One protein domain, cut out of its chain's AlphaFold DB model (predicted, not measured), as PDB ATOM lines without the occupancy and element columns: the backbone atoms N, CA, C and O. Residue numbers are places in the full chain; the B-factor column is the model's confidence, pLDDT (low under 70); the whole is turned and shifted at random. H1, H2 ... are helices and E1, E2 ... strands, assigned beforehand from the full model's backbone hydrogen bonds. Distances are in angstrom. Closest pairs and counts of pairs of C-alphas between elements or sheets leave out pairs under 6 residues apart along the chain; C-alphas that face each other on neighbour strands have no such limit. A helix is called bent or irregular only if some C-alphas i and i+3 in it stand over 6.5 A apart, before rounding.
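AT A GLANCE: This is residues 195 to 214 and 222 to 316 of the 337 residues of an uncharacterized protein of Burkholderiaceae bacterium (UniProt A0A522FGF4). A long, narrow, twisted sheet of four strands has its two longest strands, E1 and E3, side by side in its middle; H1 runs lengthwise over E3 and the edge strand E4, while H2 packs on the sheet at the far end, where E1 begins and E3 ends. The two helices cover different parts of the sheet and are apart, and residues 208 to 214 run on past the end of E1 to a cut. The printed part has 115 residues with two named helices and four named strands, along the chain E1, E2, H1, E3, H2, E4; the sheet order is E2, E1, E3, E4, with antiparallel neighbours, and the class is mixed, helices and strands. The whole is a rod spanning 55 by 26 by 24 A, only just loose and close to compact, with a radius of gyration of the C-alphas of 16.4 A.

IN THESE COORDINATES: In the sheet, E1 is residues 195 to 207, 37.6 A from first to last C-alpha, beginning at C-alpha 195 (54.734, -47.333, 2.133). E3, residues 268 to 281, is the longest strand by residues and covers 39.6 A, ending at C-alpha 281 (54.508, -53.618, 4.317). The edge strands are E2, residues 234 to 239, and E4, residues 303 to 311, which is 23.0 A long and ends at C-alpha 311 (20.970, -34.494, 0.167). H1 is residues 244 to 258, 22.0 A long. It is irregular, but only just: C-alphas 246 and 249 are 6.7 A apart, and its line is a rough one. H2 is residues 284 to 293.

HOW THE PARTS SIT: E1 and E3 are antiparallel, their directions at 164 degrees, with N 200 and O 275 within hydrogen-bond range at 2.9 A and N 206 and O 269 at 2.8 A. On the other side of E1, E2 is antiparallel to it at 148 degrees, with N 199 and O 236 within range at 2.8 A. E4 is antiparallel to E3 at 157 degrees; N 274 and O 305 are 2.8 A apart, and N 310 and O 270 are 2.7 A apart. E4 bends by 61 degrees at residue 308. From edge to edge the strands' lines turn by 47 degrees and the way across the sheet turns by 83 degrees. E2, H1 and E3 form a split strand-helix-strand unit, two strands running the same way with E1 between them in the sheet, and its crossover is right-handed. H1 is on the sheet at a height over the sheet of 8.5 A, over E3 and E4, and runs along the strands, at 10 degrees to E3 on the local plane. The closest C-alphas of H1 and E4 are those of Ser 250 and Ile 306, 5.3 A apart. H2 is on one face of the sheet, giving two layers, one of helix and one of strands. The closest C-alphas of H2 and E3 are those of Ala 287 and Ala 281, at 5.1 A; for H2 and E2 they are those of Ala 284 and Val 237, at 5.9 A. In the helix backbones, 8 of 11 O i to N i+4 pairs are within hydrogen-bond range in H1 and 5 of 6 in H2.

THE WHOLE: The two C-alphas farthest apart, those of Glu 214 and Gly 282, are 57.8 A apart. Residues 215 to 221 are not printed, and C-alphas 214 and 222 are 13.8 A apart across this cut, which falls in the link from E1 to E2. Of the links that are printed whole, E2 to H1 and E3 to H2 are tight, and H1 to E3 and H2 to E4 are short. Residues 222 to 233 hold no named element, but residues 228 to 229 pair antiparallel with residues 204 to 205 of E1. The mean pLDDT of the printed part is 81.2; residues 208 to 214, 222 to 227 and 261 to 266 are under 70.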
ATOM      1  N   PRO A 195      55.877 -48.108   1.671       95.94
ATOM      2  CA  PRO A 195      54.734 -47.333   2.133       95.94
ATOM      3  C   PRO A 195      53.460 -47.684   1.356       95.94
ATOM      4  O   PRO A 195      53.455 -47.706   0.123       95.94
ATOM      5  N   PHE A 196      52.367 -47.865   2.085       96.38
ATOM      6  CA  PHE A 196      51.014 -48.038   1.576       96.38
ATOM      7  C   PHE A 196      50.041 -47.146   2.346       96.38
ATOM      8  O   PHE A 196      50.248 -46.823   3.517       96.38
ATOM      9  N   THR A 197      48.940 -46.808   1.689       95.38
ATOM     10  CA  THR A 197      47.768 -46.204   2.311       95.38
ATOM     11  C   THR A 197      46.641 -47.221   2.278       95.38
ATOM     12  O   THR A 197      46.205 -47.643   1.205       95.38
ATOM     13  N   VAL A 198      46.173 -47.635   3.452       95.00
ATOM     14  CA  VAL A 198      44.963 -48.449   3.581       95.00
ATOM     15  C   VAL A 198      43.783 -47.498   3.714       95.00
ATOM     16  O   VAL A 198      43.808 -46.596   4.548       95.00
ATOM     17  N   ILE A 199      42.769 -47.695   2.879       93.12
ATOM     18  CA  ILE A 199      41.608 -46.818   2.763       93.12
ATOM     19  C   ILE A 199      40.379 -47.644   3.116       93.12
ATOM     20  O   ILE A 199      40.058 -48.605   2.412       93.12
ATOM     21  N   LYS A 200      39.699 -47.292   4.206       92.25
ATOM     22  CA  LYS A 200      38.418 -47.894   4.582       92.25
ATOM     23  C   LYS A 200      37.317 -46.918   4.236       92.25
ATOM     24  O   LYS A 200      37.210 -45.854   4.839       92.25
ATOM     25  N   THR A 201      36.486 -47.318   3.295       90.62
ATOM     26  CA  THR A 201      35.414 -46.498   2.772       90.62
ATOM     27  C   THR A 201      34.071 -47.009   3.259       90.62
ATOM     28  O   THR A 201      33.775 -48.195   3.132       90.62
ATOM     29  N   GLN A 202      33.258 -46.134   3.845       91.31
ATOM     30  CA  GLN A 202      31.938 -46.476   4.357       91.31
ATOM     31  C   GLN A 202      30.947 -45.338   4.121       91.31
ATOM     32  O   GLN A 202      31.196 -44.189   4.490       91.31
ATOM     33  N   ALA A 203      29.791 -45.671   3.549       87.12
ATOM     34  CA  ALA A 203      28.668 -44.747   3.474       87.12
ATOM     35  C   ALA A 203      28.089 -44.519   4.877       87.12
ATOM     36  O   ALA A 203      27.789 -45.480   5.594       87.12
ATOM     37  N   LYS A 204      27.931 -43.252   5.259       88.44
ATOM     38  CA  LYS A 204      27.259 -42.850   6.495       88.44
ATOM     39  C   LYS A 204      26.094 -41.921   6.161       88.44
ATOM     40  O   LYS A 204      26.186 -41.108   5.239       88.44
ATOM     41  N   SER A 205      25.011 -42.050   6.916       84.19
ATOM     42  CA  SER A 205      23.807 -41.233   6.802       84.19
ATOM     43  C   SER A 205      23.567 -40.469   8.099       84.19
ATOM     44  O   SER A 205      23.798 -40.987   9.193       84.19
ATOM     45  N   THR A 206      23.124 -39.226   7.978       79.12
ATOM     46  CA  THR A 206      22.716 -38.375   9.094       79.12
ATOM     47  C   THR A 206      21.483 -37.569   8.699       79.12
ATOM     48  O   THR A 206      21.264 -37.285   7.522       79.12
ATOM     49  N   SER A 207      20.657 -37.209   9.675       75.50
ATOM     50  CA  SER A 207      19.472 -36.375   9.478       75.50
ATOM     51  C   SER A 207      19.666 -35.030  10.163       75.50
ATOM     52  O   SER A 207      20.079 -34.995  11.321       75.50
ATOM     53  N   PHE A 208      19.320 -33.935   9.490       69.19
ATOM     54  CA  PHE A 208      19.336 -32.612  10.102       69.19
ATOM     55  C   PHE A 208      18.159 -32.477  11.053       69.19
ATOM     56  O   PHE A 208      16.998 -32.447  10.639       69.19
ATOM     57  N   VAL A 209      18.470 -32.359  12.337       62.50
ATOM     58  CA  VAL A 209      17.515 -31.909  13.342       62.50
ATOM     59  C   VAL A 209      17.759 -30.421  13.540       62.50
ATOM     60  O   VAL A 209      18.896 -29.991  13.707       62.50
ATOM     61  N   LYS A 210      16.698 -29.619  13.469       56.97
ATOM     62  CA  LYS A 210      16.789 -28.217  13.867       56.97
ATOM     63  C   LYS A 210      16.867 -28.193  15.388       56.97
ATOM     64  O   LYS A 210      15.922 -28.642  16.031       56.97
ATOM     65  N   ASP A 211      17.980 -27.720  15.937       52.50
ATOM     66  CA  ASP A 211      18.069 -27.513  17.377       52.50
ATOM     67  C   ASP A 211      17.226 -26.282  17.736       52.50
ATOM     68  O   ASP A 211      17.461 -25.174  17.248       52.50
ATOM     69  N   GLU A 212      16.170 -26.490  18.515       44.84
ATOM     70  CA  GLU A 212      15.296 -25.425  19.002       44.84
ATOM     71  C   GLU A 212      15.797 -24.965  20.375       44.84
ATOM     72  O   GLU A 212      15.105 -25.123  21.377       44.84
ATOM     73  N   TYR A 213      17.010 -24.405  20.452       41.50
ATOM     74  CA  TYR A 213      17.407 -23.668  21.652       41.50
ATOM     75  C   TYR A 213      16.973 -22.204  21.556       41.50
ATOM     76  O   TYR A 213      17.389 -21.433  20.690       41.50
ATOM     77  N   GLU A 214      16.088 -21.839  22.480       46.00
ATOM     78  CA  GLU A 214      15.607 -20.489  22.737       46.00
ATOM     79  C   GLU A 214      16.753 -19.582  23.227       46.00
ATOM     80  O   GLU A 214      16.980 -19.478  24.426       46.00
ATOM     81  N   ILE A 222      23.378 -26.982  14.264       48.97
ATOM     82  CA  ILE A 222      24.230 -27.929  14.978       48.97
ATOM     83  C   ILE A 222      24.079 -29.305  14.329       48.97
ATOM     84  O   ILE A 222      22.986 -29.864  14.223       48.97
ATOM     85  N   PHE A 223      25.207 -29.866  13.897       47.81
ATOM     86  CA  PHE A 223      25.321 -31.259  13.490       47.81
ATOM     87  C   PHE A 223      25.063 -32.157  14.713       47.81
ATOM     88  O   PHE A 223      25.983 -32.518  15.443       47.81
ATOM     89  N   LEU A 224      23.798 -32.480  14.979       43.06
ATOM     90  CA  LEU A 224      23.395 -33.349  16.083       43.06
ATOM     91  C   LEU A 224      22.996 -34.717  15.538       43.06
ATOM     92  O   LEU A 224      21.850 -34.964  15.175       43.06
ATOM     93  N   GLY A 225      23.972 -35.616  15.492       42.97
ATOM     94  CA  GLY A 225      23.733 -37.028  15.231       42.97
ATOM     95  C   GLY A 225      25.017 -37.734  14.847       42.97
ATOM     96  O   GLY A 225      25.625 -37.413  13.826       42.97
ATOM     97  N   GLU A 226      25.429 -38.710  15.654       52.78
ATOM     98  CA  GLU A 226      26.422 -39.693  15.236       52.78
ATOM     99  C   GLU A 226      25.965 -40.287  13.897       52.78
ATOM    100  O   GLU A 226      24.945 -40.973  13.819       52.78
ATOM    101  N   SER A 227      26.684 -39.962  12.821       66.19
ATOM    102  CA  SER A 227      26.383 -40.457  11.480       66.19
ATOM    103  C   SER A 227      26.338 -41.985  11.506       66.19
ATOM    104  O   SER A 227      27.332 -42.622  11.868       66.19
ATOM    105  N   GLN A 228      25.202 -42.573  11.138       77.62
ATOM    106  CA  GLN A 228      25.030 -44.019  11.185       77.62
ATOM    107  C   GLN A 228      25.564 -44.661   9.906       77.62
ATOM    108  O   GLN A 228      25.347 -44.127   8.814       77.62
ATOM    109  N   PRO A 229      26.249 -45.811   9.998       80.06
ATOM    110  CA  PRO A 229      26.678 -46.540   8.817       80.06
ATOM    111  C   PRO A 229      25.455 -46.994   8.012       80.06
ATOM    112  O   PRO A 229      24.567 -47.660   8.537       80.06
ATOM    113  N   SER A 230      25.414 -46.643   6.727       78.56
ATOM    114  CA  SER A 230      24.305 -46.957   5.816       78.56
ATOM    115  C   SER A 230      24.690 -47.981   4.738       78.56
ATOM    116  O   SER A 230      23.965 -48.149   3.760       78.56
ATOM    117  N   GLY A 231      25.838 -48.649   4.892       76.00
ATOM    118  CA  GLY A 231      26.362 -49.643   3.956       76.00
ATOM    119  C   GLY A 231      27.557 -50.427   4.509       76.00
ATOM    120  O   GLY A 231      28.082 -50.123   5.588       76.00
ATOM    121  N   GLU A 232      27.978 -51.447   3.759       84.50
ATOM    122  CA  GLU A 232      29.162 -52.250   4.075       84.50
ATOM    123  C   GLU A 232      30.441 -51.432   3.862       84.50
ATOM    124  O   GLU A 232      30.548 -50.651   2.916       84.50
ATOM    125  N   ALA A 233      31.407 -51.586   4.768       87.31
ATOM    126  CA  ALA A 233      32.690 -50.915   4.639       87.31
ATOM    127  C   ALA A 233      33.579 -51.664   3.637       87.31
ATOM    128  O   ALA A 233      33.843 -52.854   3.799       87.31
ATOM    129  N   VAL A 234      34.100 -50.954   2.641       89.94
ATOM    130  CA  VAL A 234      35.041 -51.490   1.656       89.94
ATOM    131  C   VAL A 234      36.452 -51.077   2.051       89.94
ATOM    132  O   VAL A 234      36.707 -49.904   2.299       89.94
ATOM    133  N   THR A 235      37.385 -52.027   2.106       92.19
ATOM    134  CA  THR A 235      38.801 -51.723   2.364       92.19
ATOM    135  C   THR A 235      39.611 -51.880   1.086       92.19
ATOM    136  O   THR A 235      39.629 -52.950   0.479       92.19
ATOM    137  N   THR A 236      40.314 -50.824   0.696       92.75
ATOM    138  CA  THR A 236      41.234 -50.806  -0.447       92.75
ATOM    139  C   THR A 236      42.639 -50.431   0.013       92.75
ATOM    140  O   THR A 236      42.827 -49.917   1.118       92.75
ATOM    141  N   VAL A 237      43.652 -50.741  -0.796       94.00
ATOM    142  CA  VAL A 237      45.049 -50.397  -0.499       94.00
ATOM    143  C   VAL A 237      45.669 -49.736  -1.713       94.00
ATOM    144  O   VAL A 237      45.669 -50.308  -2.802       94.00
ATOM    145  N   ALA A 238      46.223 -48.547  -1.506       92.94
ATOM    146  CA  ALA A 238      46.958 -47.797  -2.508       92.94
ATOM    147  C   ALA A 238      48.460 -47.795  -2.173       92.94
ATOM    148  O   ALA A 238      48.825 -47.673  -1.001       92.94
ATOM    149  N   PRO A 239      49.355 -47.931  -3.167       93.38
ATOM    150  CA  PRO A 239      50.786 -47.751  -2.945       93.38
ATOM    151  C   PRO A 239      51.113 -46.280  -2.645       93.38
ATOM    152  O   PRO A 239      50.549 -45.373  -3.256       93.38
ATOM    153  N   GLY A 240      52.074 -46.052  -1.748       91.56
ATOM    154  CA  GLY A 240      52.516 -44.718  -1.341       91.56
ATOM    155  C   GLY A 240      51.737 -44.129  -0.161       91.56
ATOM    156  O   GLY A 240      50.793 -44.725   0.356       91.56
ATOM    157  N   LEU A 241      52.180 -42.949   0.279       89.12
ATOM    158  CA  LEU A 241      51.556 -42.174   1.355       89.12
ATOM    159  C   LEU A 241      50.731 -41.036   0.756       89.12
ATOM    160  O   LEU A 241      51.210 -40.311  -0.120       89.12
ATOM    161  N   VAL A 242      49.517 -40.861   1.259       85.38
ATOM    162  CA  VAL A 242      48.652 -39.724   0.934       85.38
ATOM    163  C   VAL A 242      49.038 -38.514   1.787       85.38
ATOM    164  O   VAL A 242      49.427 -38.640   2.947       85.38
ATOM    165  N   GLN A 243      48.980 -37.312   1.216       81.50
ATOM    166  CA  GLN A 243      49.319 -36.096   1.960       81.50
ATOM    167  C   GLN A 243      48.098 -35.555   2.699       81.50
ATOM    168  O   GLN A 243      47.013 -35.494   2.125       81.50
ATOM    169  N   LYS A 244      48.290 -35.108   3.950       75.69
ATOM    170  CA  LYS A 244      47.216 -34.567   4.806       75.69
ATOM    171  C   LYS A 244      46.446 -33.417   4.142       75.69
ATOM    172  O   LYS A 244      45.228 -33.337   4.271       75.69
ATOM    173  N   ASP A 245      47.135 -32.590   3.362       76.50
ATOM    174  CA  ASP A 245      46.550 -31.433   2.673       76.50
ATOM    175  C   ASP A 245      45.478 -31.820   1.639       76.50
ATOM    176  O   ASP A 245      44.615 -31.010   1.304       76.50
ATOM    177  N   GLN A 246      45.477 -33.070   1.161       72.69
ATOM    178  CA  GLN A 246      44.477 -33.565   0.208       72.69
ATOM    179  C   GLN A 246      43.082 -33.718   0.837       72.69
ATOM    180  O   GLN A 246      42.092 -33.781   0.109       72.69
ATOM    181  N   PHE A 247      42.983 -33.740   2.171       76.06
ATOM    182  CA  PHE A 247      41.716 -33.911   2.891       76.06
ATOM    183  C   PHE A 247      41.038 -32.587   3.266       76.06
ATOM    184  O   PHE A 247      39.827 -32.574   3.500       76.06
ATOM    185  N   ALA A 248      41.779 -31.472   3.288       70.50
ATOM    186  CA  ALA A 248      41.253 -30.161   3.685       70.50
ATOM    187  C   ALA A 248      40.042 -29.749   2.832       70.50
ATOM    188  O   ALA A 248      38.982 -29.437   3.371       70.50
ATOM    189  N   ALA A 249      40.156 -29.897   1.508       71.62
ATOM    190  CA  ALA A 249      39.081 -29.577   0.572       71.62
ATOM    191  C   ALA A 249      37.799 -30.392   0.826       71.62
ATOM    192  O   ALA A 249      36.696 -29.879   0.665       71.62
ATOM    193  N   SER A 250      37.912 -31.657   1.248       73.94
ATOM    194  CA  SER A 250      36.727 -32.485   1.513       73.94
ATOM    195  C   SER A 250      35.977 -32.070   2.781       73.94
ATOM    196  O   SER A 250      34.749 -32.139   2.812       73.94
ATOM    197  N   ASN A 251      36.694 -31.573   3.792       73.88
ATOM    198  CA  ASN A 251      36.079 -31.027   5.001       73.88
ATOM    199  C   ASN A 251      35.410 -29.676   4.733       73.88
ATOM    200  O   ASN A 251      34.317 -29.441   5.240       73.88
ATOM    201  N   GLU A 252      36.024 -28.822   3.910       77.19
ATOM    202  CA  GLU A 252      35.429 -27.548   3.480       77.19
ATOM    203  C   GLU A 252      34.111 -27.775   2.729       77.19
ATOM    204  O   GLU A 252      33.111 -27.141   3.050       77.19
ATOM    205  N   ILE A 253      34.071 -28.741   1.801       74.88
ATOM    206  CA  ILE A 253      32.841 -29.095   1.076       74.88
ATOM    207  C   ILE A 253      31.771 -29.610   2.045       74.88
ATOM    208  O   ILE A 253      30.615 -29.208   1.942       74.88
ATOM    209  N   LEU A 254      32.123 -30.477   3.005       76.56
ATOM    210  CA  LEU A 254      31.147 -30.930   3.999       76.56
ATOM    211  C   LEU A 254      30.607 -29.749   4.822       76.56
ATOM    212  O   LEU A 254      29.401 -29.679   5.048       76.56
ATOM    213  N   GLN A 255      31.468 -28.821   5.248       77.81
ATOM    214  CA  GLN A 255      31.050 -27.632   5.993       77.81
ATOM    215  C   GLN A 255      30.147 -26.716   5.166       77.81
ATOM    216  O   GLN A 255      29.127 -26.267   5.677       77.81
ATOM    217  N   GLU A 256      30.466 -26.483   3.893       76.94
ATOM    218  CA  GLU A 256      29.617 -25.726   2.964       76.94
ATOM    219  C   GLU A 256      28.230 -26.367   2.845       76.94
ATOM    220  O   GLU A 256      27.209 -25.690   2.958       76.94
ATOM    221  N   VAL A 257      28.189 -27.693   2.694       75.38
ATOM    222  CA  VAL A 257      26.945 -28.461   2.636       75.38
ATOM    223  C   VAL A 257      26.173 -28.277   3.943       75.38
ATOM    224  O   VAL A 257      25.001 -27.917   3.907       75.38
ATOM    225  N   VAL A 258      26.794 -28.516   5.107       73.62
ATOM    226  CA  VAL A 258      26.187 -28.375   6.454       73.62
ATOM    227  C   VAL A 258      25.637 -26.976   6.690       73.62
ATOM    228  O   VAL A 258      24.476 -26.866   7.074       73.62
ATOM    229  N   ASN A 259      26.395 -25.940   6.352       72.75
ATOM    230  CA  ASN A 259      26.048 -24.548   6.624       72.75
ATOM    231  C   ASN A 259      25.211 -23.891   5.514       72.75
ATOM    232  O   ASN A 259      24.969 -22.684   5.557       72.75
ATOM    233  N   SER A 260      24.773 -24.651   4.508       72.31
ATOM    234  CA  SER A 260      24.006 -24.099   3.396       72.31
ATOM    235  C   SER A 260      22.655 -23.530   3.866       72.31
ATOM    236  O   SER A 260      21.868 -24.246   4.491       72.31
ATOM    237  N   PRO A 261      22.305 -22.279   3.507       65.00
ATOM    238  CA  PRO A 261      21.040 -21.653   3.903       65.00
ATOM    239  C   PRO A 261      19.803 -22.300   3.253       65.00
ATOM    240  O   PRO A 261      18.677 -21.989   3.627       65.00
ATOM    241  N   ALA A 262      19.992 -23.197   2.278       65.00
ATOM    242  CA  ALA A 262      18.910 -23.943   1.634       65.00
ATOM    243  C   ALA A 262      18.416 -25.153   2.457       65.00
ATOM    244  O   ALA A 262      17.399 -25.751   2.098       65.00
ATOM    245  N   ARG A 263      19.121 -25.510   3.542       68.62
ATOM    246  CA  ARG A 263      18.817 -26.644   4.428       68.62
ATOM    247  C   ARG A 263      17.485 -26.480   5.159       68.62
ATOM    248  O   ARG A 263      17.113 -25.385   5.582       68.62
ATOM    249  N   ARG A 264      16.786 -27.596   5.368       66.75
ATOM    250  CA  ARG A 264      15.552 -27.676   6.159       66.75
ATOM    251  C   ARG A 264      15.646 -28.775   7.215       66.75
ATOM    252  O   ARG A 264      16.341 -29.772   7.055       66.75
ATOM    253  N   ALA A 265      14.902 -28.594   8.304       66.75
ATOM    254  CA  ALA A 265      14.726 -29.639   9.309       66.75
ATOM    255  C   ALA A 265      14.126 -30.897   8.658       66.75
ATOM    256  O   ALA A 265      13.152 -30.791   7.910       66.75
ATOM    257  N   GLY A 266      14.689 -32.067   8.956       68.25
ATOM    258  CA  GLY A 266      14.283 -33.339   8.355       68.25
ATOM    259  C   GLY A 266      14.999 -33.689   7.050       68.25
ATOM    260  O   GLY A 266      14.787 -34.791   6.542       68.25
ATOM    261  N   ASP A 267      15.866 -32.814   6.531       78.75
ATOM    262  CA  ASP A 267      16.756 -33.184   5.435       78.75
ATOM    263  C   ASP A 267      17.664 -34.353   5.863       78.75
ATOM    264  O   ASP A 267      18.075 -34.469   7.021       78.75
ATOM    265  N   SER A 268      18.007 -35.220   4.918       82.31
ATOM    266  CA  SER A 268      18.946 -36.327   5.105       82.31
ATOM    267  C   SER A 268      20.216 -36.069   4.306       82.31
ATOM    268  O   SER A 268      20.158 -35.710   3.134       82.31
ATOM    269  N   LEU A 269      21.370 -36.237   4.944       84.31
ATOM    270  CA  LEU A 269      22.682 -36.214   4.317       84.31
ATOM    271  C   LEU A 269      23.232 -37.631   4.309       84.31
ATOM    272  O   LEU A 269      23.457 -38.221   5.363       84.31
ATOM    273  N   GLN A 270      23.526 -38.137   3.124       87.12
ATOM    274  CA  GLN A 270      24.316 -39.343   2.954       87.12
ATOM    275  C   GLN A 270      25.646 -38.955   2.322       87.12
ATOM    276  O   GLN A 270      25.679 -38.180   1.375       87.12
ATOM    277  N   ALA A 271      26.751 -39.465   2.848       86.88
ATOM    278  CA  ALA A 271      28.065 -39.248   2.260       86.88
ATOM    279  C   ALA A 271      28.940 -40.484   2.442       86.88
ATOM    280  O   ALA A 271      28.765 -41.270   3.377       86.88
ATOM    281  N   GLU A 272      29.887 -40.660   1.535       88.19
ATOM    282  CA  GLU A 272      30.890 -41.706   1.610       88.19
ATOM    283  C   GLU A 272      32.127 -41.172   2.330       88.19
ATOM    284  O   GLU A 272      32.704 -40.162   1.930       88.19
ATOM    285  N   TYR A 273      32.509 -41.843   3.416       88.31
ATOM    286  CA  TYR A 273      33.659 -41.489   4.239       88.31
ATOM    287  C   TYR A 273      34.767 -42.504   3.997       88.31
ATOM    288  O   TYR A 273      34.607 -43.681   4.317       88.31
ATOM    289  N   ALA A 274      35.890 -42.045   3.459       89.31
ATOM    290  CA  ALA A 274      37.105 -42.820   3.282       89.31
ATOM    291  C   ALA A 274      38.125 -42.417   4.351       89.31
ATOM    292  O   ALA A 274      38.720 -41.341   4.293       89.31
ATOM    293  N   GLU A 275      38.309 -43.270   5.353       90.81
ATOM    294  CA  GLU A 275      39.332 -43.121   6.387       90.81
ATOM    295  C   GLU A 275      40.653 -43.715   5.878       90.81
ATOM    296  O   GLU A 275      40.676 -44.824   5.339       90.81
ATOM    297  N   ASN A 276      41.751 -42.967   6.016       91.44
ATOM    298  CA  ASN A 276      43.047 -43.316   5.430       91.44
ATOM    299  C   ASN A 276      44.092 -43.559   6.520       91.44
ATOM    300  O   ASN A 276      44.277 -42.708   7.391       91.44
ATOM    301  N   TRP A 277      44.833 -44.664   6.439       94.12
ATOM    302  CA  TRP A 277      45.947 -44.971   7.346       94.12
ATOM    303  C   TRP A 277      47.222 -45.274   6.575       94.12
ATOM    304  O   TRP A 277      47.209 -46.027   5.601       94.12
ATOM    305  N   HIS A 278      48.338 -44.740   7.058       94.62
ATOM    306  CA  HIS A 278      49.662 -45.079   6.557       94.62
ATOM    307  C   HIS A 278      50.176 -46.365   7.194       94.62
ATOM    308  O   HIS A 278      50.170 -46.518   8.417       94.62
ATOM    309  N   VAL A 279      50.648 -47.278   6.352       95.38
ATOM    310  CA  VAL A 279      51.159 -48.590   6.753       95.38
ATOM    311  C   VAL A 279      52.417 -48.904   5.955       95.38
ATOM    312  O   VAL A 279      52.526 -48.543   4.786       95.38
ATOM    313  N   TYR A 280      53.365 -49.598   6.576       96.00
ATOM    314  CA  TYR A 280      54.551 -50.124   5.905       96.00
ATOM    315  C   TYR A 280      54.432 -51.638   5.794       96.00
ATOM    316  O   TYR A 280      54.142 -52.293   6.790       96.00
ATOM    317  N   ALA A 281      54.633 -52.185   4.595       96.50
ATOM    318  CA  ALA A 281      54.508 -53.618   4.317       96.50
ATOM    319  C   ALA A 281      55.285 -54.031   3.058       96.50
ATOM    320  O   ALA A 281      55.721 -53.170   2.291       96.50
ATOM    321  N   GLY A 282      55.442 -55.335   2.811       94.19
ATOM    322  CA  GLY A 282      56.109 -55.833   1.605       94.19
ATOM    323  C   GLY A 282      55.226 -55.756   0.364       94.19
ATOM    324  O   GLY A 282      55.723 -55.614  -0.753       94.19
ATOM    325  N   ASN A 283      53.907 -55.822   0.550       95.12
ATOM    326  CA  ASN A 283      52.907 -55.749  -0.510       95.12
ATOM    327  C   ASN A 283      51.538 -55.276   0.026       95.12
ATOM    328  O   ASN A 283      51.343 -55.089   1.228       95.12
ATOM    329  N   ALA A 284      50.569 -55.103  -0.879       93.62
ATOM    330  CA  ALA A 284      49.239 -54.595  -0.547       93.62
ATOM    331  C   ALA A 284      48.417 -55.532   0.362       93.62
ATOM    332  O   ALA A 284      47.643 -55.053   1.188       93.62
ATOM    333  N   GLN A 285      48.580 -56.854   0.236       94.56
ATOM    334  CA  GLN A 285      47.872 -57.822   1.078       94.56
ATOM    335  C   GLN A 285      48.399 -57.777   2.517       94.56
ATOM    336  O   GLN A 285      47.622 -57.730   3.470       94.56
ATOM    337  N   GLU A 286      49.720 -57.726   2.670       95.56
ATOM    338  CA  GLU A 286      50.376 -57.572   3.968       95.56
ATOM    339  C   GLU A 286      50.021 -56.237   4.628       95.56
ATOM    340  O   GLU A 286      49.821 -56.206   5.836       95.56
ATOM    341  N   ALA A 287      49.855 -55.148   3.868       95.50
ATOM    342  CA  ALA A 287      49.462 -53.851   4.427       95.50
ATOM    343  C   ALA A 287      48.126 -53.915   5.193       95.50
ATOM    344  O   ALA A 287      48.004 -53.343   6.276       95.50
ATOM    345  N   GLN A 288      47.136 -54.660   4.685       94.62
ATOM    346  CA  GLN A 288      45.872 -54.861   5.406       94.62
ATOM    347  C   GLN A 288      46.073 -55.671   6.691       94.62
ATOM    348  O   GLN A 288      45.514 -55.333   7.734       94.62
ATOM    349  N   GLN A 289      46.892 -56.724   6.627       95.62
ATOM    350  CA  GLN A 289      47.192 -57.574   7.781       95.62
ATOM    351  C   GLN A 289      47.948 -56.799   8.863       95.62
ATOM    352  O   GLN A 289      47.617 -56.900  10.041       95.62
ATOM    353  N   VAL A 290      48.917 -55.973   8.468       96.00
ATOM    354  CA  VAL A 290      49.678 -55.111   9.374       96.00
ATOM    355  C   VAL A 290      48.754 -54.107  10.054       96.00
ATOM    356  O   VAL A 290      48.806 -53.998  11.276       96.00
ATOM    357  N   LEU A 291      47.857 -53.433   9.318       94.94
ATOM    358  CA  LEU A 291      46.886 -52.521   9.936       94.94
ATOM    359  C   LEU A 291      45.990 -53.237  10.953       94.94
ATOM    360  O   LEU A 291      45.691 -52.677  12.007       94.94
ATOM    361  N   ALA A 292      45.570 -54.470  10.662       94.00
ATOM    362  CA  ALA A 292      44.753 -55.262  11.577       94.00
ATOM    363  C   ALA A 292      45.489 -55.621  12.883       94.00
ATOM    364  O   ALA A 292      44.842 -55.765  13.917       94.00
ATOM    365  N   LEU A 293      46.822 -55.722  12.850       95.25
ATOM    366  CA  LEU A 293      47.664 -55.999  14.021       95.25
ATOM    367  C   LEU A 293      47.971 -54.753  14.866       95.25
ATOM    368  O   LEU A 293      48.370 -54.888  16.023       95.25
ATOM    369  N   VAL A 294      47.807 -53.546  14.315       93.50
ATOM    370  CA  VAL A 294      47.983 -52.304  15.080       93.50
ATOM    371  C   VAL A 294      46.839 -52.173  16.098       93.50
ATOM    372  O   VAL A 294      45.675 -52.289  15.708       93.50
ATOM    373  N   PRO A 295      47.123 -51.897  17.386       90.69
ATOM    374  CA  PRO A 295      46.083 -51.637  18.380       90.69
ATOM    375  C   PRO A 295      45.180 -50.459  17.991       90.69
ATOM    376  O   PRO A 295      45.673 -49.416  17.560       90.69
ATOM    377  N   ASP A 296      43.867 -50.587  18.194       87.25
ATOM    378  CA  ASP A 296      42.894 -49.570  17.765       87.25
ATOM    379  C   ASP A 296      43.132 -48.194  18.402       87.25
ATOM    380  O   ASP A 296      43.038 -47.181  17.717       87.25
ATOM    381  N   SER A 297      43.553 -48.141  19.670       84.25
ATOM    382  CA  SER A 297      43.887 -46.883  20.361       84.25
ATOM    383  C   SER A 297      45.100 -46.149  19.771       84.25
ATOM    384  O   SER A 297      45.339 -44.973  20.070       84.25
ATOM    385  N   LEU A 298      45.882 -46.831  18.928       85.44
ATOM    386  CA  LEU A 298      47.025 -46.265  18.222       85.44
ATOM    387  C   LEU A 298      46.709 -45.875  16.780       85.44
ATOM    388  O   LEU A 298      47.449 -45.057  16.225       85.44
ATOM    389  N   LYS A 299      45.625 -46.403  16.195       87.25
ATOM    390  CA  LYS A 299      45.188 -46.072  14.836       87.25
ATOM    391  C   LYS A 299      44.727 -44.621  14.791       87.25
ATOM    392  O   LYS A 299      43.617 -44.291  15.192       87.25
ATOM    393  N   ALA A 300      45.579 -43.754  14.268       79.25
ATOM    394  CA  ALA A 300      45.202 -42.403  13.893       79.25
ATOM    395  C   ALA A 300      44.999 -42.377  12.379       79.25
ATOM    396  O   ALA A 300      45.924 -42.694  11.630       79.25
ATOM    397  N   ALA A 301      43.789 -42.044  11.928       81.81
ATOM    398  CA  ALA A 301      43.575 -41.774  10.514       81.81
ATOM    399  C   ALA A 301      44.383 -40.528  10.129       81.81
ATOM    400  O   ALA A 301      44.352 -39.511  10.823       81.81
ATOM    401  N   VAL A 302      45.107 -40.612   9.018       84.31
ATOM    402  CA  VAL A 302      45.875 -39.502   8.435       84.31
ATOM    403  C   VAL A 302      44.924 -38.386   8.011       84.31
ATOM    404  O   VAL A 302      45.237 -37.204   8.145       84.31
ATOM    405  N   GLY A 303      43.748 -38.784   7.536       83.75
ATOM    406  CA  GLY A 303      42.620 -37.921   7.272       83.75
ATOM    407  C   GLY A 303      41.428 -38.725   6.779       83.75
ATOM    408  O   GLY A 303      41.534 -39.910   6.432       83.75
ATOM    409  N   THR A 304      40.288 -38.053   6.753       84.69
ATOM    410  CA  THR A 304      39.041 -38.590   6.225       84.69
ATOM    411  C   THR A 304      38.710 -37.826   4.960       84.69
ATOM    412  O   THR A 304      38.597 -36.604   4.987       84.69
ATOM    413  N   GLN A 305      38.586 -38.544   3.851       86.44
ATOM    414  CA  GLN A 305      38.076 -37.995   2.608       86.44
ATOM    415  C   GLN A 305      36.567 -38.214   2.560       86.44
ATOM    416  O   GLN A 305      36.082 -39.302   2.868       86.44
ATOM    417  N   ILE A 306      35.837 -37.179   2.162       85.06
ATOM    418  CA  ILE A 306      34.382 -37.206   2.026       85.06
ATOM    419  C   ILE A 306      34.038 -37.054   0.547       85.06
ATOM    420  O   ILE A 306      34.516 -36.130  -0.115       85.06
ATOM    421  N   SER A 307      33.228 -37.966   0.019       85.06
ATOM    422  CA  SER A 307      32.777 -37.960  -1.376       85.06
ATOM    423  C   SER A 307      31.324 -38.411  -1.500       85.06
ATOM    424  O   SER A 307      30.704 -38.818  -0.520       85.06
ATOM    425  N   ASN A 308      30.776 -38.336  -2.720       85.44
ATOM    426  CA  ASN A 308      29.436 -38.835  -3.053       85.44
ATOM    427  C   ASN A 308      28.354 -38.323  -2.092       85.44
ATOM    428  O   ASN A 308      27.559 -39.088  -1.551       85.44
ATOM    429  N   ILE A 309      28.370 -37.010  -1.859       85.75
ATOM    430  CA  ILE A 309      27.431 -36.348  -0.961       85.75
ATOM    431  C   ILE A 309      26.053 -36.303  -1.626       85.75
ATOM    432  O   ILE A 309      25.906 -35.766  -2.723       85.75
ATOM    433  N   LEU A 310      25.049 -36.842  -0.941       86.25
ATOM    434  CA  LEU A 310      23.645 -36.810  -1.319       86.25
ATOM    435  C   LEU A 310      22.848 -36.050  -0.255       86.25
ATOM    436  O   LEU A 310      23.010 -36.303   0.940       86.25
ATOM    437  N   ILE A 311      21.957 -35.162  -0.686       84.62
ATOM    438  CA  ILE A 311      20.970 -34.494   0.167       84.62
ATOM    439  C   ILE A 311      19.592 -34.975  -0.274       84.62
ATOM    440  O   ILE A 311      19.222 -34.797  -1.429       84.62
ATOM    441  N   ASN A 312      18.838 -35.619   0.619       84.81
ATOM    442  CA  ASN A 312      17.523 -36.199   0.308       84.81
ATOM    443  C   ASN A 312      17.538 -37.151  -0.907       84.81
ATOM    444  O   ASN A 312      16.557 -37.257  -1.638       84.81
ATOM    445  N   GLY A 313      18.659 -37.847  -1.117       81.62
ATOM    446  CA  GLY A 313      18.869 -38.753  -2.252       81.62
ATOM    447  C   GLY A 313      19.346 -38.080  -3.545       81.62
ATOM    448  O   GLY A 313      19.653 -38.787  -4.501       81.62
ATOM    449  N   GLU A 314      19.466 -36.752  -3.583       85.38
ATOM    450  CA  GLU A 314      19.972 -36.006  -4.741       85.38
ATOM    451  C   GLU A 314      21.453 -35.655  -4.573       85.38
ATOM    452  O   GLU A 314      21.889 -35.258  -3.494       85.38
ATOM    453  N   ALA A 315      22.246 -35.796  -5.639       83.50
ATOM    454  CA  ALA A 315      23.675 -35.502  -5.597       83.50
ATOM    455  C   ALA A 315      23.936 -34.013  -5.341       83.50
ATOM    456  O   ALA A 315      23.460 -33.152  -6.083       83.50
ATOM    457  N   TYR A 316      24.738 -33.716  -4.319       80.62
ATOM    458  CA  TYR A 316      25.194 -32.360  -4.063       80.62
ATOM    459  C   TYR A 316      26.239 -31.954  -5.100       80.62
ATOM    460  O   TYR A 316      27.269 -32.613  -5.262       80.62
TER     461      TYR A 316